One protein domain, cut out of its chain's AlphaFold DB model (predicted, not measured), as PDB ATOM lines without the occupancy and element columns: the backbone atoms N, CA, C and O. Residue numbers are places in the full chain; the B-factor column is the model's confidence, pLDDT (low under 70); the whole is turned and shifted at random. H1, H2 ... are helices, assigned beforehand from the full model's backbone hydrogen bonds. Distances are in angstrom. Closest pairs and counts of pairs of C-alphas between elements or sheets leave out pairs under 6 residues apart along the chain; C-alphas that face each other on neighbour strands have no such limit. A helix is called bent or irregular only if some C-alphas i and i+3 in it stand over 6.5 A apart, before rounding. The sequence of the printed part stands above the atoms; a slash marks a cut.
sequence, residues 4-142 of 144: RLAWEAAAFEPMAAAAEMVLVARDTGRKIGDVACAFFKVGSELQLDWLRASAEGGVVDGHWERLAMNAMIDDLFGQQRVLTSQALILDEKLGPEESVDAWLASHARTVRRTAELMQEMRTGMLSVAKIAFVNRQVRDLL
ATOM      1  N   ARG A   4     -34.601 -11.171 -49.669       51.44
ATOM      2  CA  ARG A   4     -33.624 -11.175 -48.568       51.44
ATOM      3  C   ARG A   4     -34.140 -11.867 -47.303       51.44
ATOM      4  O   ARG A   4     -33.412 -12.632 -46.687       51.44
ATOM      5  N   LEU A   5     -35.401 -11.622 -46.945       52.00
ATOM      6  CA  LEU A   5     -36.048 -12.240 -45.782       52.00
ATOM      7  C   LEU A   5     -36.361 -13.717 -46.039       52.00
ATOM      8  O   LEU A   5     -36.288 -14.526 -45.123       52.00
ATOM      9  N   ALA A   6     -36.674 -14.072 -47.287       53.62
ATOM     10  CA  ALA A   6     -36.832 -15.466 -47.686       53.62
ATOM     11  C   ALA A   6     -35.499 -16.233 -47.606       53.62
ATOM     12  O   ALA A   6     -35.480 -17.365 -47.138       53.62
ATOM     13  N   TRP A   7     -34.386 -15.601 -47.994       50.09
ATOM     14  CA  TRP A   7     -33.043 -16.172 -47.865       50.09
ATOM     15  C   TRP A   7     -32.601 -16.333 -46.406       50.09
ATOM     16  O   TRP A   7     -32.105 -17.388 -46.031       50.09
ATOM     17  N   GLU A   8     -32.801 -15.315 -45.567       45.66
ATOM     18  CA  GLU A   8     -32.448 -15.374 -44.141       45.66
ATOM     19  C   GLU A   8     -33.259 -16.438 -43.390       45.66
ATOM     20  O   GLU A   8     -32.699 -17.170 -42.578       45.66
ATOM     21  N   ALA A   9     -34.550 -16.581 -43.710       55.00
ATOM     22  CA  ALA A   9     -35.378 -17.656 -43.173       55.00
ATOM     23  C   ALA A   9     -34.911 -19.042 -43.660       55.00
ATOM     24  O   ALA A   9     -34.798 -19.961 -42.856       55.00
ATOM     25  N   ALA A  10     -34.576 -19.183 -44.947       56.56
ATOM     26  CA  ALA A  10     -34.095 -20.445 -45.518       56.56
ATOM     27  C   ALA A  10     -32.692 -20.850 -45.023       56.56
ATOM     28  O   ALA A  10     -32.359 -22.031 -45.000       56.56
ATOM     29  N   ALA A  11     -31.860 -19.887 -44.621       58.94
ATOM     30  CA  ALA A  11     -30.528 -20.148 -44.079       58.94
ATOM     31  C   ALA A  11     -30.548 -20.620 -42.613       58.94
ATOM     32  O   ALA A  11     -29.543 -21.142 -42.132       58.94
ATOM     33  N   PHE A  12     -31.669 -20.466 -41.904       64.38
ATOM     34  CA  PHE A  12     -31.752 -20.741 -40.471       64.38
ATOM     35  C   PHE A  12     -31.675 -22.240 -40.146       64.38
ATOM     36  O   PHE A  12     -30.931 -22.639 -39.251       64.38
ATOM     37  N   GLU A  13     -32.366 -23.083 -40.917       66.31
ATOM     38  CA  GLU A  13     -32.405 -24.535 -40.702       66.31
ATOM     39  C   GLU A  13     -31.028 -25.210 -40.932       66.31
ATOM     40  O   GLU A  13     -30.552 -25.920 -40.037       66.31
ATOM     41  N   PRO A  14     -30.292 -24.929 -42.032       73.56
ATOM     42  CA  PRO A  14     -28.928 -25.434 -42.206       73.56
ATOM     43  C   PRO A  14     -27.953 -24.943 -41.127       73.56
ATOM     44  O   PRO A  14     -27.046 -25.679 -40.733       73.56
ATOM     45  N   MET A  15     -28.121 -23.708 -40.638       78.06
ATOM     46  CA  MET A  15     -27.281 -23.150 -39.574       78.06
ATOM     47  C   MET A  15     -27.545 -23.819 -38.222       78.06
ATOM     48  O   MET A  15     -26.586 -24.112 -37.504       78.06
ATOM     49  N   ALA A  16     -28.808 -24.103 -37.893       81.75
ATOM     50  CA  ALA A  16     -29.178 -24.835 -36.684       81.75
ATOM     51  C   ALA A  16     -28.580 -26.250 -36.696       81.75
ATOM     52  O   ALA A  16     -27.876 -26.631 -35.760       81.75
ATOM     53  N   ALA A  17     -28.741 -26.989 -37.800       87.44
ATOM     54  CA  ALA A  17     -28.129 -28.308 -37.960       87.44
ATOM     55  C   ALA A  17     -26.596 -28.255 -37.818       87.44
ATOM     56  O   ALA A  17     -26.002 -29.073 -37.112       87.44
ATOM     57  N   ALA A  18     -25.938 -27.275 -38.449       90.81
ATOM     58  CA  ALA A  18     -24.489 -27.105 -38.356       90.81
ATOM     59  C   ALA A  18     -24.012 -26.840 -36.920       90.81
ATOM     60  O   ALA A  18     -23.020 -27.433 -36.490       90.81
ATOM     61  N   ALA A  19     -24.722 -25.992 -36.170       92.81
ATOM     62  CA  ALA A  19     -24.406 -25.710 -34.773       92.81
ATOM     63  C   ALA A  19     -24.492 -26.979 -33.908       92.81
ATOM     64  O   ALA A  19     -23.555 -27.281 -33.164       92.81
ATOM     65  N   GLU A  20     -25.558 -27.767 -34.063       96.38
ATOM     66  CA  GLU A  20     -25.722 -29.026 -33.335       96.38
ATOM     67  C   GLU A  20     -24.613 -30.037 -33.675       96.38
ATOM     68  O   GLU A  20     -24.036 -30.647 -32.772       96.38
ATOM     69  N   MET A  21     -24.250 -30.179 -34.954       97.31
ATOM     70  CA  MET A  21     -23.176 -31.085 -35.387       97.31
ATOM     71  C   MET A  21     -21.807 -30.690 -34.818       97.31
ATOM     72  O   MET A  21     -21.032 -31.557 -34.414       97.31
ATOM     73  N   VAL A  22     -21.500 -29.393 -34.725       97.56
ATOM     74  CA  VAL A  22     -20.256 -28.923 -34.087       97.56
ATOM     75  C   VAL A  22     -20.210 -29.317 -32.610       97.56
ATOM     76  O   VAL A  22     -19.156 -29.729 -32.121       97.56
ATOM     77  N   LEU A  23     -21.342 -29.246 -31.903       96.81
ATOM     78  CA  LEU A  23     -21.427 -29.691 -30.511       96.81
ATOM     79  C   LEU A  23     -21.184 -31.202 -30.386       96.81
ATOM     80  O   LEU A  23     -20.397 -31.604 -29.534       96.81
ATOM     81  N   VAL A  24     -21.767 -32.031 -31.263       97.81
ATOM     82  CA  VAL A  24     -21.484 -33.482 -31.271       97.81
ATOM     83  C   VAL A  24     -20.009 -33.754 -31.550       97.81
ATOM     84  O   VAL A  24     -19.396 -34.559 -30.855       97.81
ATOM     85  N   ALA A  25     -19.413 -33.089 -32.544       97.69
ATOM     86  CA  ALA A  25     -18.004 -33.283 -32.885       97.69
ATOM     87  C   ALA A  25     -17.087 -32.943 -31.703       97.69
ATOM     88  O   ALA A  25     -16.155 -33.687 -31.404       97.69
ATOM     89  N   ARG A  26     -17.390 -31.853 -30.988       96.75
ATOM     90  CA  ARG A  26     -16.682 -31.470 -29.762       96.75
ATOM     91  C   ARG A  26     -16.833 -32.527 -28.665       96.75
ATOM     92  O   ARG A  26     -15.839 -32.875 -28.039       96.75
ATOM     93  N   ASP A  27     -18.052 -33.008 -28.429       94.56
ATOM     94  CA  ASP A  27     -18.367 -33.875 -27.286       94.56
ATOM     95  C   ASP A  27     -17.921 -35.334 -27.507       94.56
ATOM     96  O   ASP A  27     -17.567 -36.021 -26.554       94.56
ATOM     97  N   THR A  28     -17.898 -35.797 -28.760       94.62
ATOM     98  CA  THR A  28     -17.520 -37.175 -29.136       94.62
ATOM     99  C   THR A  28     -16.089 -37.304 -29.660       94.62
ATOM    100  O   THR A  28     -15.588 -38.413 -29.812       94.62
ATOM    101  N   GLY A  29     -15.433 -36.194 -30.016       94.75
ATOM    102  CA  GLY A  29     -14.122 -36.195 -30.672       94.75
ATOM    103  C   GLY A  29     -14.126 -36.707 -32.122       94.75
ATOM    104  O   GLY A  29     -13.062 -36.809 -32.740       94.75
ATOM    105  N   ARG A  30     -15.294 -37.034 -32.691       95.62
ATOM    106  CA  ARG A  30     -15.433 -37.517 -34.074       95.62
ATOM    107  C   ARG A  30     -15.216 -36.379 -35.074       95.62
ATOM    108  O   ARG A  30     -15.489 -35.209 -34.801       95.62
ATOM    109  N   LYS A  31     -14.748 -36.721 -36.278       96.75
ATOM    110  CA  LYS A  31     -14.594 -35.749 -37.369       96.75
ATOM    111  C   LYS A  31     -15.962 -35.203 -37.769       96.75
ATOM    112  O   LYS A  31     -16.926 -35.956 -37.846       96.75
ATOM    113  N   ILE A  32     -16.028 -33.917 -38.121       97.06
ATOM    114  CA  ILE A  32     -17.294 -33.266 -38.497       97.06
ATOM    115  C   ILE A  32     -18.004 -33.959 -39.674       97.06
ATOM    116  O   ILE A  32     -19.226 -34.002 -39.700       97.06
ATOM    117  N   GLY A  33     -17.252 -34.550 -40.613       96.38
ATOM    118  CA  GLY A  33     -17.821 -35.335 -41.715       96.38
ATOM    119  C   GLY A  33     -18.538 -36.599 -41.235       96.38
ATOM    120  O   GLY A  33     -19.660 -36.857 -41.657       96.38
ATOM    121  N   ASP A  34     -17.939 -37.333 -40.293       96.75
ATOM    122  CA  ASP A  34     -18.551 -38.531 -39.703       96.75
ATOM    123  C   ASP A  34     -19.804 -38.159 -38.904       96.75
ATOM    124  O   ASP A  34     -20.836 -38.823 -38.996       96.75
ATOM    125  N   VAL A  35     -19.725 -37.056 -38.154       98.19
ATOM    126  CA  VAL A  35     -20.870 -36.510 -37.425       98.19
ATOM    127  C   VAL A  35     -21.993 -36.136 -38.379       98.19
ATOM    128  O   VAL A  35     -23.134 -36.476 -38.098       98.19
ATOM    129  N   ALA A  36     -21.697 -35.487 -39.506       97.38
ATOM    130  CA  ALA A  36     -22.711 -35.126 -40.487       97.38
ATOM    131  C   ALA A  36     -23.400 -36.362 -41.077       97.38
ATOM    132  O   ALA A  36     -24.629 -36.409 -41.109       97.38
ATOM    133  N   CYS A  37     -22.633 -37.386 -41.467       97.81
ATOM    134  CA  CYS A  37     -23.186 -38.657 -41.942       97.81
ATOM    135  C   CYS A  37     -24.143 -39.277 -40.914       97.81
ATOM    136  O   CYS A  37     -25.277 -39.617 -41.252       97.81
ATOM    137  N   ALA A  38     -23.721 -39.371 -39.651       98.06
ATOM    138  CA  ALA A  38     -24.563 -39.915 -38.592       98.06
ATOM    139  C   ALA A  38     -25.788 -39.030 -38.311       98.06
ATOM    140  O   ALA A  38     -26.901 -39.538 -38.206       98.06
ATOM    141  N   PHE A  39     -25.606 -37.709 -38.237       98.00
ATOM    142  CA  PHE A  39     -26.666 -36.754 -37.927       98.00
ATOM    143  C   PHE A  39     -27.781 -36.813 -38.966       98.00
ATOM    144  O   PHE A  39     -28.942 -36.989 -38.599       98.00
ATOM    145  N   PHE A  40     -27.449 -36.731 -40.258       96.38
ATOM    146  CA  PHE A  40     -28.449 -36.817 -41.323       96.38
ATOM    147  C   PHE A  40     -29.125 -38.186 -41.371       96.38
ATOM    148  O   PHE A  40     -30.341 -38.240 -41.531       96.38
ATOM    149  N   LYS A  41     -28.384 -39.279 -41.147       97.56
ATOM    150  CA  LYS A  41     -28.978 -40.620 -41.091       97.56
ATOM    151  C   LYS A  41     -29.969 -40.767 -39.931       97.56
ATOM    152  O   LYS A  41     -31.059 -41.291 -40.128       97.56
ATOM    153  N   VAL A  42     -29.653 -40.251 -38.739       97.38
ATOM    154  CA  VAL A  42     -30.613 -40.206 -37.617       97.38
ATOM    155  C   VAL A  42     -31.860 -39.408 -38.005       97.38
ATOM    156  O   VAL A  42     -32.979 -39.854 -37.746       97.38
ATOM    157  N   GLY A  43     -31.679 -38.250 -38.647       95.38
ATOM    158  CA  GLY A  43     -32.773 -37.406 -39.129       95.38
ATOM    159  C   GLY A  43     -33.703 -38.133 -40.098       95.38
ATOM    160  O   GLY A  43     -34.921 -38.107 -39.907       95.38
ATOM    161  N   SER A  44     -33.132 -38.851 -41.069       94.69
ATOM    162  CA  SER A  44     -33.891 -39.576 -42.084       94.69
ATOM    163  C   SER A  44     -34.591 -40.815 -41.527       94.69
ATOM    164  O   SER A  44     -35.784 -41.000 -41.768       94.69
ATOM    165  N   GLU A  45     -33.887 -41.642 -40.747       94.94
ATOM    166  CA  GLU A  45     -34.414 -42.908 -40.207       94.94
ATOM    167  C   GLU A  45     -35.547 -42.670 -39.200       94.94
ATOM    168  O   GLU A  45     -36.544 -43.393 -39.175       94.94
ATOM    169  N   LEU A  46     -35.440 -41.606 -38.400       94.38
ATOM    170  CA  LEU A  46     -36.468 -41.217 -37.431       94.38
ATOM    171  C   LEU A  46     -37.461 -40.187 -37.984       94.38
ATOM    172  O   LEU A  46     -38.377 -39.776 -37.270       94.38
ATOM    173  N   GLN A  47     -37.305 -39.790 -39.250       94.44
ATOM    174  CA  GLN A  47     -38.174 -38.853 -39.967       94.44
ATOM    175  C   GLN A  47     -38.299 -37.478 -39.286       94.44
ATOM    176  O   GLN A  47     -39.334 -36.810 -39.386       94.44
ATOM    177  N   LEU A  48     -37.237 -37.041 -38.609       94.50
ATOM    178  CA  LEU A  48     -37.188 -35.758 -37.908       94.50
ATOM    179  C   LEU A  48     -37.192 -34.584 -38.890       94.50
ATOM    180  O   LEU A  48     -37.806 -33.561 -38.599       94.50
ATOM    181  N   ASP A  49     -36.590 -34.761 -40.070       92.44
ATOM    182  CA  ASP A  49     -36.607 -33.762 -41.148       92.44
ATOM    183  C   ASP A  49     -38.043 -33.461 -41.587       92.44
ATOM    184  O   ASP A  49     -38.465 -32.310 -41.679       92.44
ATOM    185  N   TRP A  50     -38.843 -34.514 -41.776       91.38
ATOM    186  CA  TRP A  50     -40.249 -34.366 -42.130       91.38
ATOM    187  C   TRP A  50     -41.057 -33.692 -41.015       91.38
ATOM    188  O   TRP A  50     -41.931 -32.871 -41.304       91.38
ATOM    189  N   LEU A  51     -40.788 -34.023 -39.748       91.56
ATOM    190  CA  LEU A  51     -41.503 -33.428 -38.621       91.56
ATOM    191  C   LEU A  51     -41.184 -31.932 -38.469       91.56
ATOM    192  O   LEU A  51     -42.103 -31.151 -38.226       91.56
ATOM    193  N   ARG A  52     -39.924 -31.525 -38.666       92.44
ATOM    194  CA  ARG A  52     -39.529 -30.107 -38.699       92.44
ATOM    195  C   ARG A  52     -40.178 -29.363 -39.857       92.44
ATOM    196  O   ARG A  52     -40.851 -28.368 -39.613       92.44
ATOM    197  N   ALA A  53     -40.112 -29.896 -41.076       88.69
ATOM    198  CA  ALA A  53     -40.765 -29.282 -42.234       88.69
ATOM    199  C   ALA A  53     -42.287 -29.142 -42.035       88.69
ATOM    200  O   ALA A  53     -42.898 -28.139 -42.405       88.69
ATOM    201  N   SER A  54     -42.911 -30.135 -41.395       86.88
ATOM    202  CA  SER A  54     -44.327 -30.092 -41.015       86.88
ATOM    203  C   SER A  54     -44.617 -29.020 -39.963       86.88
ATOM    204  O   SER A  54     -45.699 -28.432 -39.961       86.88
ATOM    205  N   ALA A  55     -43.662 -28.770 -39.068       87.19
ATOM    206  CA  ALA A  55     -43.761 -27.739 -38.052       87.19
ATOM    207  C   ALA A  55     -43.606 -26.324 -38.636       87.19
ATOM    208  O   ALA A  55     -44.359 -25.424 -38.270       87.19
ATOM    209  N   GLU A  56     -42.692 -26.147 -39.585       85.75
ATOM    210  CA  GLU A  56     -42.456 -24.879 -40.283       85.75
ATOM    211  C   GLU A  56     -43.588 -24.514 -41.252       85.75
ATOM    212  O   GLU A  56     -44.004 -23.359 -41.328       85.75
ATOM    213  N   GLY A  57     -44.105 -25.505 -41.985       76.88
ATOM    214  CA  GLY A  57     -45.173 -25.323 -42.969       76.88
ATOM    215  C   GLY A  57     -46.584 -25.259 -42.376       76.88
ATOM    216  O   GLY A  57     -47.545 -25.021 -43.111       76.88
ATOM    217  N   GLY A  58     -46.737 -25.489 -41.069       71.31
ATOM    218  CA  GLY A  58     -48.029 -25.471 -40.392       71.31
ATOM    219  C   GLY A  58     -48.666 -24.080 -40.418       71.31
ATOM    220  O   GLY A  58     -48.096 -23.114 -39.913       71.31
ATOM    221  N   VAL A  59     -49.879 -23.970 -40.969       63.91
ATOM    222  CA  VAL A  59     -50.686 -22.746 -40.852       63.91
ATOM    223  C   VAL A  59     -51.125 -22.619 -39.393       63.91
ATOM    224  O   VAL A  59     -51.981 -23.371 -38.935       63.91
ATOM    225  N   VAL A  60     -50.491 -21.705 -38.658       74.06
ATOM    226  CA  VAL A  60     -50.801 -21.397 -37.255       74.06
ATOM    227  C   VAL A  60     -51.434 -20.016 -37.131       74.06
ATOM    228  O   VAL A  60     -50.880 -19.020 -37.611       74.06
ATOM    229  N   ASP A  61     -52.569 -19.961 -36.439       67.69
ATOM    230  CA  ASP A  61     -53.374 -18.760 -36.232       67.69
ATOM    231  C   ASP A  61     -53.087 -18.203 -34.833       67.69
ATOM    232  O   ASP A  61     -53.892 -18.267 -33.907       67.69
ATOM    233  N   GLY A  62     -51.896 -17.627 -34.656       83.62
ATOM    234  CA  GLY A  62     -51.565 -16.945 -33.408       83.62
ATOM    235  C   GLY A  62     -50.079 -16.732 -33.169       83.62
ATOM    236  O   GLY A  62     -49.226 -17.518 -33.579       83.62
ATOM    237  N   HIS A  63     -49.759 -15.659 -32.444       83.31
ATOM    238  CA  HIS A  63     -48.387 -15.358 -32.031       83.31
ATOM    239  C   HIS A  63     -47.782 -16.485 -31.172       83.31
ATOM    240  O   HIS A  63     -46.673 -16.940 -31.437       83.31
ATOM    241  N   TRP A  64     -48.535 -16.970 -30.181       88.50
ATOM    242  CA  TRP A  64     -48.078 -18.010 -29.253       88.50
ATOM    243  C   TRP A  64     -47.929 -19.381 -29.906       88.50
ATOM    244  O   TRP A  64     -47.002 -20.112 -29.569       88.50
ATOM    245  N   GLU A  65     -48.791 -19.714 -30.866       87.00
ATOM    246  CA  GLU A  65     -48.669 -20.958 -31.627       87.00
ATOM    247  C   GLU A  65     -47.377 -20.964 -32.438       87.00
ATOM    248  O   GLU A  65     -46.619 -21.924 -32.371       87.00
ATOM    249  N   ARG A  66     -47.051 -19.853 -33.108       86.88
ATOM    250  CA  ARG A  66     -45.783 -19.708 -33.836       86.88
ATOM    251  C   ARG A  66     -44.563 -19.857 -32.926       86.88
ATOM    252  O   ARG A  66     -43.613 -20.540 -33.293       86.88
ATOM    253  N   LEU A  67     -44.592 -19.253 -31.736       88.12
ATOM    254  CA  LEU A  67     -43.518 -19.426 -30.753       88.12
ATOM    255  C   LEU A  67     -43.393 -20.884 -30.293       88.12
ATOM    256  O   LEU A  67     -42.280 -21.390 -30.184       88.12
ATOM    257  N   ALA A  68     -44.516 -21.569 -30.064       88.81
ATOM    258  CA  ALA A  68     -44.514 -22.981 -29.697       88.81
ATOM    259  C   ALA A  68     -43.939 -23.863 -30.816       88.81
ATOM    260  O   ALA A  68     -43.166 -24.772 -30.530       88.81
ATOM    261  N   MET A  69     -44.267 -23.577 -32.080       89.81
ATOM    262  CA  MET A  69     -43.703 -24.275 -33.240       89.81
ATOM    263  C   MET A  69     -42.186 -24.103 -33.331       89.81
ATOM    264  O   MET A  69     -41.477 -25.098 -33.454       89.81
ATOM    265  N   ASN A  70     -41.683 -22.876 -33.179       89.50
ATOM    266  CA  ASN A  70     -40.242 -22.614 -33.181       89.50
ATOM    267  C   ASN A  70     -39.530 -23.357 -32.042       89.50
ATOM    268  O   ASN A  70     -38.552 -24.054 -32.286       89.50
ATOM    269  N   ALA A  71     -40.075 -23.298 -30.822       90.56
ATOM    270  CA  ALA A  71     -39.520 -24.035 -29.687       90.56
ATOM    271  C   ALA A  71     -39.516 -25.555 -29.927       90.56
ATOM    272  O   ALA A  71     -38.582 -26.248 -29.532       90.56
ATOM    273  N   MET A  72     -40.538 -26.085 -30.606       92.19
ATOM    274  CA  MET A  72     -40.578 -27.496 -30.984       92.19
ATOM    275  C   MET A  72     -39.519 -27.855 -32.032       92.19
ATOM    276  O   MET A  72     -38.944 -28.935 -31.936       92.19
ATOM    277  N   ILE A  73     -39.247 -26.987 -33.006       92.69
ATOM    278  CA  ILE A  73     -38.183 -27.200 -34.000       92.69
ATOM    279  C   ILE A  73     -36.811 -27.228 -33.314       92.69
ATOM    280  O   ILE A  73     -36.048 -28.172 -33.527       92.69
ATOM    281  N   ASP A  74     -36.542 -26.265 -32.428       92.88
ATOM    282  CA  ASP A  74     -35.306 -26.212 -31.638       92.88
ATOM    283  C   ASP A  74     -35.138 -27.478 -30.778       92.88
ATOM    284  O   ASP A  74     -34.077 -28.108 -30.765       92.88
ATOM    285  N   ASP A  75     -36.216 -27.922 -30.122       94.69
ATOM    286  CA  ASP A  75     -36.232 -29.159 -29.340       94.69
ATOM    287  C   ASP A  75     -35.912 -30.397 -30.198       94.69
ATOM    288  O   ASP A  75     -35.219 -31.304 -29.728       94.69
ATOM    289  N   LEU A  76     -36.401 -30.463 -31.443       95.38
ATOM    290  CA  LEU A  76     -36.133 -31.581 -32.357       95.38
ATOM    291  C   LEU A  76     -34.669 -31.611 -32.803       95.38
ATOM    292  O   LEU A  76     -34.081 -32.691 -32.886       95.38
ATOM    293  N   PHE A  77     -34.065 -30.449 -33.056       96.12
ATOM    294  CA  PHE A  77     -32.631 -30.352 -33.327       96.12
ATOM    295  C   PHE A  77     -31.801 -30.828 -32.133       96.12
ATOM    296  O   PHE A  77     -30.937 -31.694 -32.290       96.12
ATOM    297  N   GLY A  78     -32.133 -30.358 -30.928       95.75
ATOM    298  CA  GLY A  78     -31.471 -30.795 -29.702       95.75
ATOM    299  C   GLY A  78     -31.615 -32.300 -29.447       95.75
ATOM    300  O   GLY A  78     -30.662 -32.955 -29.025       95.75
ATOM    301  N   GLN A  79     -32.777 -32.885 -29.745       96.38
ATOM    302  CA  GLN A  79     -32.992 -34.334 -29.644       96.38
ATOM    303  C   GLN A  79     -32.138 -35.104 -30.655       96.38
ATOM    304  O   GLN A  79     -31.453 -36.053 -30.274       96.38
ATOM    305  N   GLN A  80     -32.111 -34.673 -31.919       97.50
ATOM    306  CA  GLN A  80     -31.279 -35.293 -32.951       97.50
ATOM    307  C   GLN A  80     -29.790 -35.228 -32.599       97.50
ATOM    308  O   GLN A  80     -29.079 -36.213 -32.801       97.50
ATOM    309  N   ARG A  81     -29.323 -34.121 -32.004       97.56
ATOM    310  CA  ARG A  81     -27.956 -34.002 -31.474       97.56
ATOM    311  C   ARG A  81     -27.644 -35.102 -30.465       97.56
ATOM    312  O   ARG A  81     -26.636 -35.791 -30.607       97.56
ATOM    313  N   VAL A  82     -28.498 -35.267 -29.454       97.31
ATOM    314  CA  VAL A  82     -28.281 -36.260 -28.388       97.31
ATOM    315  C   VAL A  82     -28.277 -37.675 -28.961       97.31
ATOM    316  O   VAL A  82     -27.361 -38.437 -28.667       97.31
ATOM    317  N   LEU A  83     -29.236 -38.005 -29.829       96.88
ATOM    318  CA  LEU A  83     -29.320 -39.316 -30.483       96.88
ATOM    319  C   LEU A  83     -28.087 -39.613 -31.344       96.88
ATOM    320  O   LEU A  83     -27.510 -40.694 -31.258       96.88
ATOM    321  N   THR A  84     -27.632 -38.628 -32.120       97.94
ATOM    322  CA  THR A  84     -26.412 -38.741 -32.932       97.94
ATOM    323  C   THR A  84     -25.192 -38.993 -32.051       97.94
ATOM    324  O   THR A  84     -24.385 -39.872 -32.342       97.94
ATOM    325  N   SER A  85     -25.070 -38.258 -30.941       97.44
ATOM    326  CA  SER A  85     -23.988 -38.462 -29.981       97.44
ATOM    327  C   SER A  85     -24.038 -39.859 -29.368       97.44
ATOM    328  O   SER A  85     -23.005 -40.516 -29.311       97.44
ATOM    329  N   GLN A  86     -25.212 -40.326 -28.933       95.94
ATOM    330  CA  GLN A  86     -25.389 -41.661 -28.351       95.94
ATOM    331  C   GLN A  86     -25.024 -42.771 -29.341       95.94
ATOM    332  O   GLN A  86     -24.358 -43.730 -28.957       95.94
ATOM    333  N   ALA A  87     -25.411 -42.630 -30.611       96.69
ATOM    334  CA  ALA A  87     -25.044 -43.583 -31.650       96.69
ATOM    335  C   ALA A  87     -23.524 -43.635 -31.858       96.69
ATOM    336  O   ALA A  87     -22.931 -44.712 -31.850       96.69
ATOM    337  N   LEU A  88     -22.871 -42.476 -31.986       96.94
ATOM    338  CA  LEU A  88     -21.436 -42.391 -32.279       96.94
ATOM    339  C   LEU A  88     -20.522 -42.857 -31.137       96.94
ATOM    340  O   LEU A  88     -19.384 -43.235 -31.418       96.94
ATOM    341  N   ILE A  89     -20.988 -42.819 -29.885       95.56
ATOM    342  CA  ILE A  89     -20.225 -43.297 -28.715       95.56
ATOM    343  C   ILE A  89     -20.547 -44.748 -28.335       95.56
ATOM    344  O   ILE A  89     -19.902 -45.291 -27.440       95.56
ATOM    345  N   LEU A  90     -21.545 -45.373 -28.974       93.19
ATOM    346  CA  LEU A  90     -21.947 -46.751 -28.681       93.19
ATOM    347  C   LEU A  90     -20.796 -47.737 -28.929       93.19
ATOM    348  O   LEU A  90     -20.549 -48.620 -28.110       93.19
ATOM    349  N   ASP A  91     -20.101 -47.569 -30.055       92.31
ATOM    350  CA  ASP A  91     -18.866 -48.278 -30.390       92.31
ATOM    351  C   ASP A  91     -18.010 -47.402 -31.316       92.31
ATOM    352  O   ASP A  91     -18.371 -47.130 -32.463       92.31
ATOM    353  N   GLU A  92     -16.855 -46.963 -30.814       88.75
ATOM    354  CA  GLU A  92     -15.922 -46.097 -31.543       88.75
ATOM    355  C   GLU A  92     -15.257 -46.787 -32.744       88.75
ATOM    356  O   GLU A  92     -14.672 -46.113 -33.593       88.75
ATOM    357  N   LYS A  93     -15.332 -48.122 -32.838       92.62
ATOM    358  CA  LYS A  93     -14.762 -48.883 -33.958       92.62
ATOM    359  C   LYS A  93     -15.650 -48.864 -35.199       92.62
ATOM    360  O   LYS A  93     -15.153 -49.170 -36.281       92.62
ATOM    361  N   LEU A  94     -16.932 -48.541 -35.042       95.31
ATOM    362  CA  LEU A  94     -17.893 -48.506 -36.138       95.31
ATOM    363  C   LEU A  94     -17.786 -47.206 -36.945       95.31
ATOM    364  O   LEU A  94     -17.543 -46.111 -36.414       95.31
ATOM    365  N   GLY A  95     -18.018 -47.332 -38.252       96.56
ATOM    366  CA  GLY A  95     -18.252 -46.183 -39.116       96.56
ATOM    367  C   GLY A  95     -19.516 -45.418 -38.696       96.56
ATOM    368  O   GLY A  95     -20.383 -45.974 -38.026       96.56
ATOM    369  N   PRO A  96     -19.663 -44.141 -39.086       96.38
ATOM    370  CA  PRO A  96     -20.770 -43.298 -38.628       96.38
ATOM    371  C   PRO A  96     -22.157 -43.864 -38.959       96.38
ATOM    372  O   PRO A  96     -23.055 -43.804 -38.124       96.38
ATOM    373  N   GLU A  97     -22.344 -44.438 -40.148       96.56
ATOM    374  CA  GLU A  97     -23.627 -45.039 -40.525       96.56
ATOM    375  C   GLU A  97     -23.904 -46.339 -39.763       96.56
ATOM    376  O   GLU A  97     -25.015 -46.536 -39.274       96.56
ATOM    377  N   GLU A  98     -22.881 -47.180 -39.600       97.94
ATOM    378  CA  GLU A  98     -22.962 -48.435 -38.847       97.94
ATOM    379  C   GLU A  98     -23.265 -48.178 -37.364       97.94
ATOM    380  O   GLU A  98     -24.053 -48.903 -36.760       97.94
ATOM    381  N   SER A  99     -22.690 -47.119 -36.783       97.75
ATOM    382  CA  SER A  99     -23.006 -46.654 -35.430       97.75
ATOM    383  C   SER A  99     -24.495 -46.323 -35.278       97.75
ATOM    384  O   SER A  99     -25.114 -46.701 -34.282       97.75
ATOM    385  N   VAL A 100     -25.089 -45.647 -36.268       97.94
ATOM    386  CA  VAL A 100     -26.525 -45.330 -36.263       97.94
ATOM    387  C   VAL A 100     -27.365 -46.594 -36.413       97.94
ATOM    388  O   VAL A 100     -28.305 -46.778 -35.642       97.94
ATOM    389  N   ASP A 101     -27.010 -47.499 -37.325       97.81
ATOM    390  CA  ASP A 101     -27.735 -48.764 -37.512       97.81
ATOM    391  C   ASP A 101     -27.698 -49.635 -36.247       97.81
ATOM    392  O   ASP A 101     -28.723 -50.174 -35.821       97.81
ATOM    393  N   ALA A 102     -26.537 -49.722 -35.594       97.38
ATOM    394  CA  ALA A 102     -26.372 -50.437 -34.333       97.38
ATOM    395  C   ALA A 102     -27.226 -49.824 -33.211       97.38
ATOM    396  O   ALA A 102     -27.868 -50.555 -32.449       97.38
ATOM    397  N   TRP A 103     -27.282 -48.492 -33.129       96.62
ATOM    398  CA  TRP A 103     -28.126 -47.793 -32.163       96.62
ATOM    399  C   TRP A 103     -29.622 -48.005 -32.445       96.62
ATOM    400  O   TRP A 103     -30.388 -48.322 -31.535       96.62
ATOM    401  N   LEU A 104     -30.058 -47.921 -33.705       95.94
ATOM    402  CA  LEU A 104     -31.450 -48.187 -34.085       95.94
ATOM    403  C   LEU A 104     -31.856 -49.628 -33.753       95.94
ATOM    404  O   LEU A 104     -32.957 -49.861 -33.248       95.94
ATOM    405  N   ALA A 105     -30.958 -50.591 -33.981       95.62
ATOM    406  CA  ALA A 105     -31.186 -51.993 -33.657       95.62
ATOM    407  C   ALA A 105     -31.324 -52.229 -32.142       95.62
ATOM    408  O   ALA A 105     -32.229 -52.953 -31.718       95.62
ATOM    409  N   SER A 106     -30.489 -51.590 -31.312       94.50
ATOM    410  CA  SER A 106     -30.586 -51.712 -29.849       94.50
ATOM    411  C   SER A 106     -31.847 -51.047 -29.275       94.50
ATOM    412  O   SER A 106     -32.374 -51.515 -28.264       94.50
ATOM    413  N   HIS A 107     -32.418 -50.059 -29.974       93.88
ATOM    414  CA  HIS A 107     -33.641 -49.345 -29.576       93.88
ATOM    415  C   HIS A 107     -34.878 -49.714 -30.416       93.88
ATOM    416  O   HIS A 107     -35.904 -49.025 -30.363       93.88
ATOM    417  N   ALA A 108     -34.838 -50.834 -31.151       92.88
ATOM    418  CA  ALA A 108     -35.806 -51.175 -32.200       92.88
ATOM    419  C   ALA A 108     -37.282 -51.145 -31.764       92.88
ATOM    420  O   ALA A 108     -38.172 -50.856 -32.565       92.88
ATOM    421  N   ARG A 109     -37.582 -51.453 -30.495       91.75
ATOM    422  CA  ARG A 109     -38.956 -51.377 -29.970       91.75
ATOM    423  C   ARG A 109     -39.463 -49.936 -29.920       91.75
ATOM    424  O   ARG A 109     -40.583 -49.678 -30.349       91.75
ATOM    425  N   THR A 110     -38.668 -49.027 -29.362       89.88
ATOM    426  CA  THR A 110     -39.064 -47.623 -29.202       89.88
ATOM    427  C   THR A 110     -39.069 -46.927 -30.560       89.88
ATOM    428  O   THR A 110     -40.046 -46.261 -30.879       89.88
ATOM    429  N   VAL A 111     -38.061 -47.188 -31.401       92.88
ATOM    430  CA  VAL A 111     -37.987 -46.675 -32.781       92.88
ATOM    431  C   VAL A 111     -39.229 -47.055 -33.587       92.88
ATOM    432  O   VAL A 111     -39.860 -46.188 -34.185       92.88
ATOM    433  N   ARG A 112     -39.641 -48.330 -33.554       92.19
ATOM    434  CA  ARG A 112     -40.836 -48.799 -34.271       92.19
ATOM    435  C   ARG A 112     -42.102 -48.073 -33.830       92.19
ATOM    436  O   ARG A 112     -42.869 -47.632 -34.676       92.19
ATOM    437  N   ARG A 113     -42.294 -47.905 -32.519       90.25
ATOM    438  CA  ARG A 113     -43.445 -47.176 -31.975       90.25
ATOM    439  C   ARG A 113     -43.455 -45.716 -32.436       90.25
ATOM    440  O   ARG A 113     -44.509 -45.197 -32.790       90.25
ATOM    441  N   THR A 114     -42.298 -45.056 -32.442       90.44
ATOM    442  CA  THR A 114     -42.175 -43.684 -32.955       90.44
ATOM    443  C   THR A 114     -42.492 -43.630 -34.451       90.44
ATOM    444  O   THR A 114     -43.231 -42.750 -34.880       90.44
ATOM    445  N   ALA A 115     -42.013 -44.597 -35.239       90.19
ATOM    446  CA  ALA A 115     -42.296 -44.677 -36.670       90.19
ATOM    447  C   ALA A 115     -43.791 -44.898 -36.969       90.19
ATOM    448  O   ALA A 115     -44.336 -44.235 -37.847       90.19
ATOM    449  N   GLU A 116     -44.466 -45.778 -36.224       90.75
ATOM    450  CA  GLU A 116     -45.918 -45.996 -36.323       90.75
ATOM    451  C   GLU A 116     -46.687 -44.691 -36.062       90.75
ATOM    452  O   GLU A 116     -47.515 -44.283 -36.878       90.75
ATOM    453  N   LEU A 117     -46.333 -43.964 -34.997       89.38
ATOM    454  CA  LEU A 117     -46.933 -42.663 -34.682       89.38
ATOM    455  C   LEU A 117     -46.684 -41.607 -35.770       89.38
ATOM    456  O   LEU A 117     -47.583 -40.829 -36.090       89.38
ATOM    457  N   MET A 118     -45.488 -41.575 -36.363       89.12
ATOM    458  CA  MET A 118     -45.183 -40.675 -37.483       89.12
ATOM    459  C   MET A 118     -46.042 -40.993 -38.715       89.12
ATOM    460  O   MET A 118     -46.466 -40.080 -39.425       89.12
ATOM    461  N   GLN A 119     -46.330 -42.272 -38.982       88.81
ATOM    462  CA  GLN A 119     -47.237 -42.658 -40.068       88.81
ATOM    463  C   GLN A 119     -48.681 -42.241 -39.785       88.81
ATOM    464  O   GLN A 119     -49.332 -41.677 -40.663       88.81
ATOM    465  N   GLU A 120     -49.164 -42.429 -38.557       87.31
ATOM    466  CA  GLU A 120     -50.491 -41.952 -38.151       87.31
ATOM    467  C   GLU A 120     -50.618 -40.429 -38.300       87.31
ATOM    468  O   GLU A 120     -51.615 -39.936 -38.830       87.31
ATOM    469  N   MET A 121     -49.592 -39.665 -37.907       85.38
ATOM    470  CA  MET A 121     -49.581 -38.208 -38.078       85.38
ATOM    471  C   MET A 121     -49.696 -37.754 -39.532       85.38
ATOM    472  O   MET A 121     -50.326 -36.726 -39.788       85.38
ATOM    473  N   ARG A 122     -49.093 -38.488 -40.477       83.50
ATOM    474  CA  ARG A 122     -49.190 -38.179 -41.914       83.50
ATOM    475  C   ARG A 122     -50.606 -38.324 -42.448       83.50
ATOM    476  O   ARG A 122     -50.937 -37.747 -43.483       83.50
ATOM    477  N   THR A 123     -51.440 -39.084 -41.750       81.25
ATOM    478  CA  THR A 123     -52.841 -39.262 -42.099       81.25
ATOM    479  C   THR A 123     -53.700 -38.219 -41.379       81.25
ATOM    480  O   THR A 123     -53.957 -38.283 -40.178       81.25
ATOM    481  N   GLY A 124     -54.158 -37.214 -42.128       77.38
ATOM    482  CA  GLY A 124     -55.075 -36.179 -41.645       77.38
ATOM    483  C   GLY A 124     -54.418 -34.828 -41.354       77.38
ATOM    484  O   GLY A 124     -53.250 -34.597 -41.643       77.38
ATOM    485  N   MET A 125     -55.206 -33.898 -40.806       79.06
ATOM    486  CA  MET A 125     -54.755 -32.521 -40.592       79.06
ATOM    487  C   MET A 125     -53.754 -32.437 -39.435       79.06
ATOM    488  O   MET A 125     -54.004 -32.974 -38.345       79.06
ATOM    489  N   LEU A 126     -52.628 -31.771 -39.684       82.88
ATOM    490  CA  LEU A 126     -51.626 -31.449 -38.674       82.88
ATOM    491  C   LEU A 126     -52.142 -30.330 -37.763       82.88
ATOM    492  O   LEU A 126     -52.870 -29.441 -38.197       82.88
ATOM    493  N   SER A 127     -51.772 -30.390 -36.487       86.81
ATOM    494  CA  SER A 127     -52.061 -29.347 -35.503       86.81
ATOM    495  C   SER A 127     -50.897 -29.212 -34.530       86.81
ATOM    496  O   SER A 127     -50.145 -30.170 -34.322       86.81
ATOM    497  N   VAL A 128     -50.787 -28.049 -33.883       87.25
ATOM    498  CA  VAL A 128     -49.769 -27.767 -32.854       87.25
ATOM    499  C   VAL A 128     -49.755 -28.862 -31.781       87.25
ATOM    500  O   VAL A 128     -48.699 -29.367 -31.413       87.25
ATOM    501  N   ALA A 129     -50.933 -29.306 -31.333       88.88
ATOM    502  CA  ALA A 129     -51.062 -30.355 -30.324       88.88
ATOM    503  C   ALA A 129     -50.520 -31.718 -30.793       88.88
ATOM    504  O   ALA A 129     -49.869 -32.415 -30.014       88.88
ATOM    505  N   LYS A 130     -50.757 -32.102 -32.058       89.25
ATOM    506  CA  LYS A 130     -50.219 -33.356 -32.614       89.25
ATOM    507  C   LYS A 130     -48.693 -33.314 -32.703       89.25
ATOM    508  O   LYS A 130     -48.038 -34.286 -32.338       89.25
ATOM    509  N   ILE A 131     -48.135 -32.186 -33.142       90.44
ATOM    510  CA  ILE A 131     -46.682 -32.005 -33.254       90.44
ATOM    511  C   ILE A 131     -46.037 -32.011 -31.863       90.44
ATOM    512  O   ILE A 131     -45.061 -32.727 -31.650       90.44
ATOM    513  N   ALA A 132     -46.636 -31.330 -30.882       90.75
ATOM    514  CA  ALA A 132     -46.169 -31.341 -29.495       90.75
ATOM    515  C   ALA A 132     -46.178 -32.749 -28.885       90.75
ATOM    516  O   ALA A 132     -45.236 -33.145 -28.192       90.75
ATOM    517  N   PHE A 133     -47.227 -33.532 -29.162       91.19
ATOM    518  CA  PHE A 133     -47.315 -34.911 -28.700       91.19
ATOM    519  C   PHE A 133     -46.179 -35.772 -29.261       91.19
ATOM    520  O   PHE A 133     -45.530 -36.490 -28.499       91.19
ATOM    521  N   VAL A 134     -45.899 -35.687 -30.563       91.06
ATOM    522  CA  VAL A 134     -44.842 -36.504 -31.173       91.06
ATOM    523  C   VAL A 134     -43.443 -36.013 -30.833       91.06
ATOM    524  O   VAL A 134     -42.580 -36.847 -30.585       91.06
ATOM    525  N   ASN A 135     -43.223 -34.708 -30.671       92.06
ATOM    526  CA  ASN A 135     -41.967 -34.183 -30.127       92.06
ATOM    527  C   ASN A 135     -41.648 -34.816 -28.756       92.06
ATOM    528  O   ASN A 135     -40.541 -35.300 -28.517       92.06
ATOM    529  N   ARG A 136     -42.653 -34.942 -27.878       91.25
ATOM    530  CA  ARG A 136     -42.491 -35.660 -26.606       91.25
ATOM    531  C   ARG A 136     -42.171 -37.148 -26.799       91.25
ATOM    532  O   ARG A 136     -41.365 -37.682 -26.047       91.25
ATOM    533  N   GLN A 137     -42.777 -37.817 -27.777       90.44
ATOM    534  CA  GLN A 137     -42.481 -39.229 -28.063       90.44
ATOM    535  C   GLN A 137     -41.060 -39.425 -28.608       90.44
ATOM    536  O   GLN A 137     -40.402 -40.397 -28.248       90.44
ATOM    537  N   VAL A 138     -40.547 -38.490 -29.413       92.12
ATOM    538  CA  VAL A 138     -39.139 -38.495 -29.843       92.12
ATOM    539  C   VAL A 138     -38.220 -38.302 -28.637       92.12
ATOM    540  O   VAL A 138     -37.242 -39.030 -28.494       92.12
ATOM    541  N   ARG A 139     -38.562 -37.412 -27.699       91.88
ATOM    542  CA  ARG A 139     -37.809 -37.237 -26.446       91.88
ATOM    543  C   ARG A 139     -37.717 -38.512 -25.602       91.88
ATOM    544  O   ARG A 139     -36.709 -38.715 -24.929       91.88
ATOM    545  N   ASP A 140     -38.719 -39.387 -25.645       90.25
ATOM    546  CA  ASP A 140     -38.678 -40.670 -24.932       90.25
ATOM    547  C   ASP A 140     -37.597 -41.626 -25.479       90.25
ATOM    548  O   ASP A 140     -37.187 -42.539 -24.758       90.25
ATOM    549  N   LEU A 141     -37.095 -41.407 -26.706       88.12
ATOM    550  CA  LEU A 141     -35.938 -42.132 -27.255       88.12
ATOM    551  C   LEU A 141     -34.627 -41.783 -26.540       88.12
ATOM    552  O   LEU A 141     -33.688 -42.560 -26.620       88.12
ATOM    553  N   LEU A 142     -34.554 -40.644 -25.840       88.44
ATOM    554  CA  LEU A 142     -33.331 -40.211 -25.154       88.44
ATOM    555  C   LEU A 142     -33.092 -40.929 -23.818       88.44
ATOM    556  O   LEU A 142     -31.974 -40.914 -23.310       88.44
TER     557      LEU A 142
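Overview. This is residues 4 to 142 of the 144 residues of an uncharacterized protein of Alphaproteobacteria bacterium (UniProt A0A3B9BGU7). The domain is a flat slab of helices built round the long H4: H1, H4, H7 and H6 stand side by side in a curved row, and the short H3 packs on H4 and next to H7. H2 and H5 cross H4 near its last residues, and residues 4 to 12 of H1 stick out from the body. The printed part has 139 residues with seven named helices, H1 to H7 in order along the chain, and no named strand; the class is all helix. The whole is compact, with a radius of gyration of the C-alphas of 15.4 A, and spans 49 by 38 by 18 A along its three main axes.

Along the chain. The longest helix, H4, holds residues 63 to 90 and measures 41.2 A from C-alpha 63 at (-48.387, -15.358, -32.031) to C-alpha 90 at (-21.947, -46.751, -28.681). H1, residues 4 to 28, begins at C-alpha 4 at (-33.624, -11.175, -48.568) and is 36.2 A long. H1 is irregular, but only just: C-alphas 10 and 13 are 6.54 A apart, and it has a kink of 28 degrees near residue 11. H7, residues 128 to 142, is 22.0 A long and ends at C-alpha 142 at (-33.331, -40.211, -25.154). H6, residues 108 to 122, is 21.0 A long. H2, residues 32 to 45, is 19.7 A long, and H5, residues 96 to 106, is 15.6 A long. H3, residues 48 to 56, measures 12.3 A.

Arrangement. H4 is the hub and touches five other helices. It touches H7 at a shallow tilt of 19 degrees, the same way, with the closest C-alphas, those of Gln 79 and Arg 139, 6.5 A apart. H6 and H7 form a helical hairpin at a shallow tilt of 12 degrees, opposite ways, closest at the C-alphas of Thr 110 and Leu 141, 6.6 A. H3 and H4 form another helical hairpin, at a shallow tilt of 12 degrees, opposite ways; H4 touches H3 with residues 69 to 80 alone, and the closest C-alphas are those of Arg 52 and Ile 73, 5.7 A apart. H3 and H7 only just touch, with 3 pairs of C-alphas within 8 A, the closest being Ala 55 and Ile 131 at 7.1 A. H3 and H6 are near each other. H1 touches H4 at residues 77 to 89 of H4, the same way at a shallow tilt of 32 degrees; the C-alphas of Val 24 and Ser 85 come closest, at 5.7 A. H2 touches residues 80 to 88 of H4 at a steep tilt of 63 degrees, closest at the C-alphas of Phe 39 and Thr 84, 5.4 A. H5 touches residues 84 to 90 of H4 and is about perpendicular to it, at 83 degrees, with the C-alphas of Ala 87 and Val 100 closest, 5.2 A. H2 and H5 touch at a steep tilt of 39 degrees, closest at the C-alphas of Ala 38 and Pro 96, 5.1 A. The helix packing is part aligned, part crossed: 5 of 9 touching pairs are at a shallow tilt. Among the pairs that stay apart are H1 and H7, and H4 and H6. Each O i to N i+4 pair is within hydrogen-bond range in H2, H3, H4, H5 and H6, against 18 of 21 in H1 and 9 of 11 in H7.

Size, cuts and confidence. The two C-alphas farthest apart are those of Asp 61 and Lys 93, 49.0 A. Without residues 4 to 12, which stand free, the body spans 48 by 31 by 17 A. The printed part runs from 4 to 142 with no cut and no long link; the link from H3 to H4, 6 residues, is short, and the other links are tight. The mean pLDDT of the printed part is 88.8, with residues 4 to 13, 59 and 61 under 70.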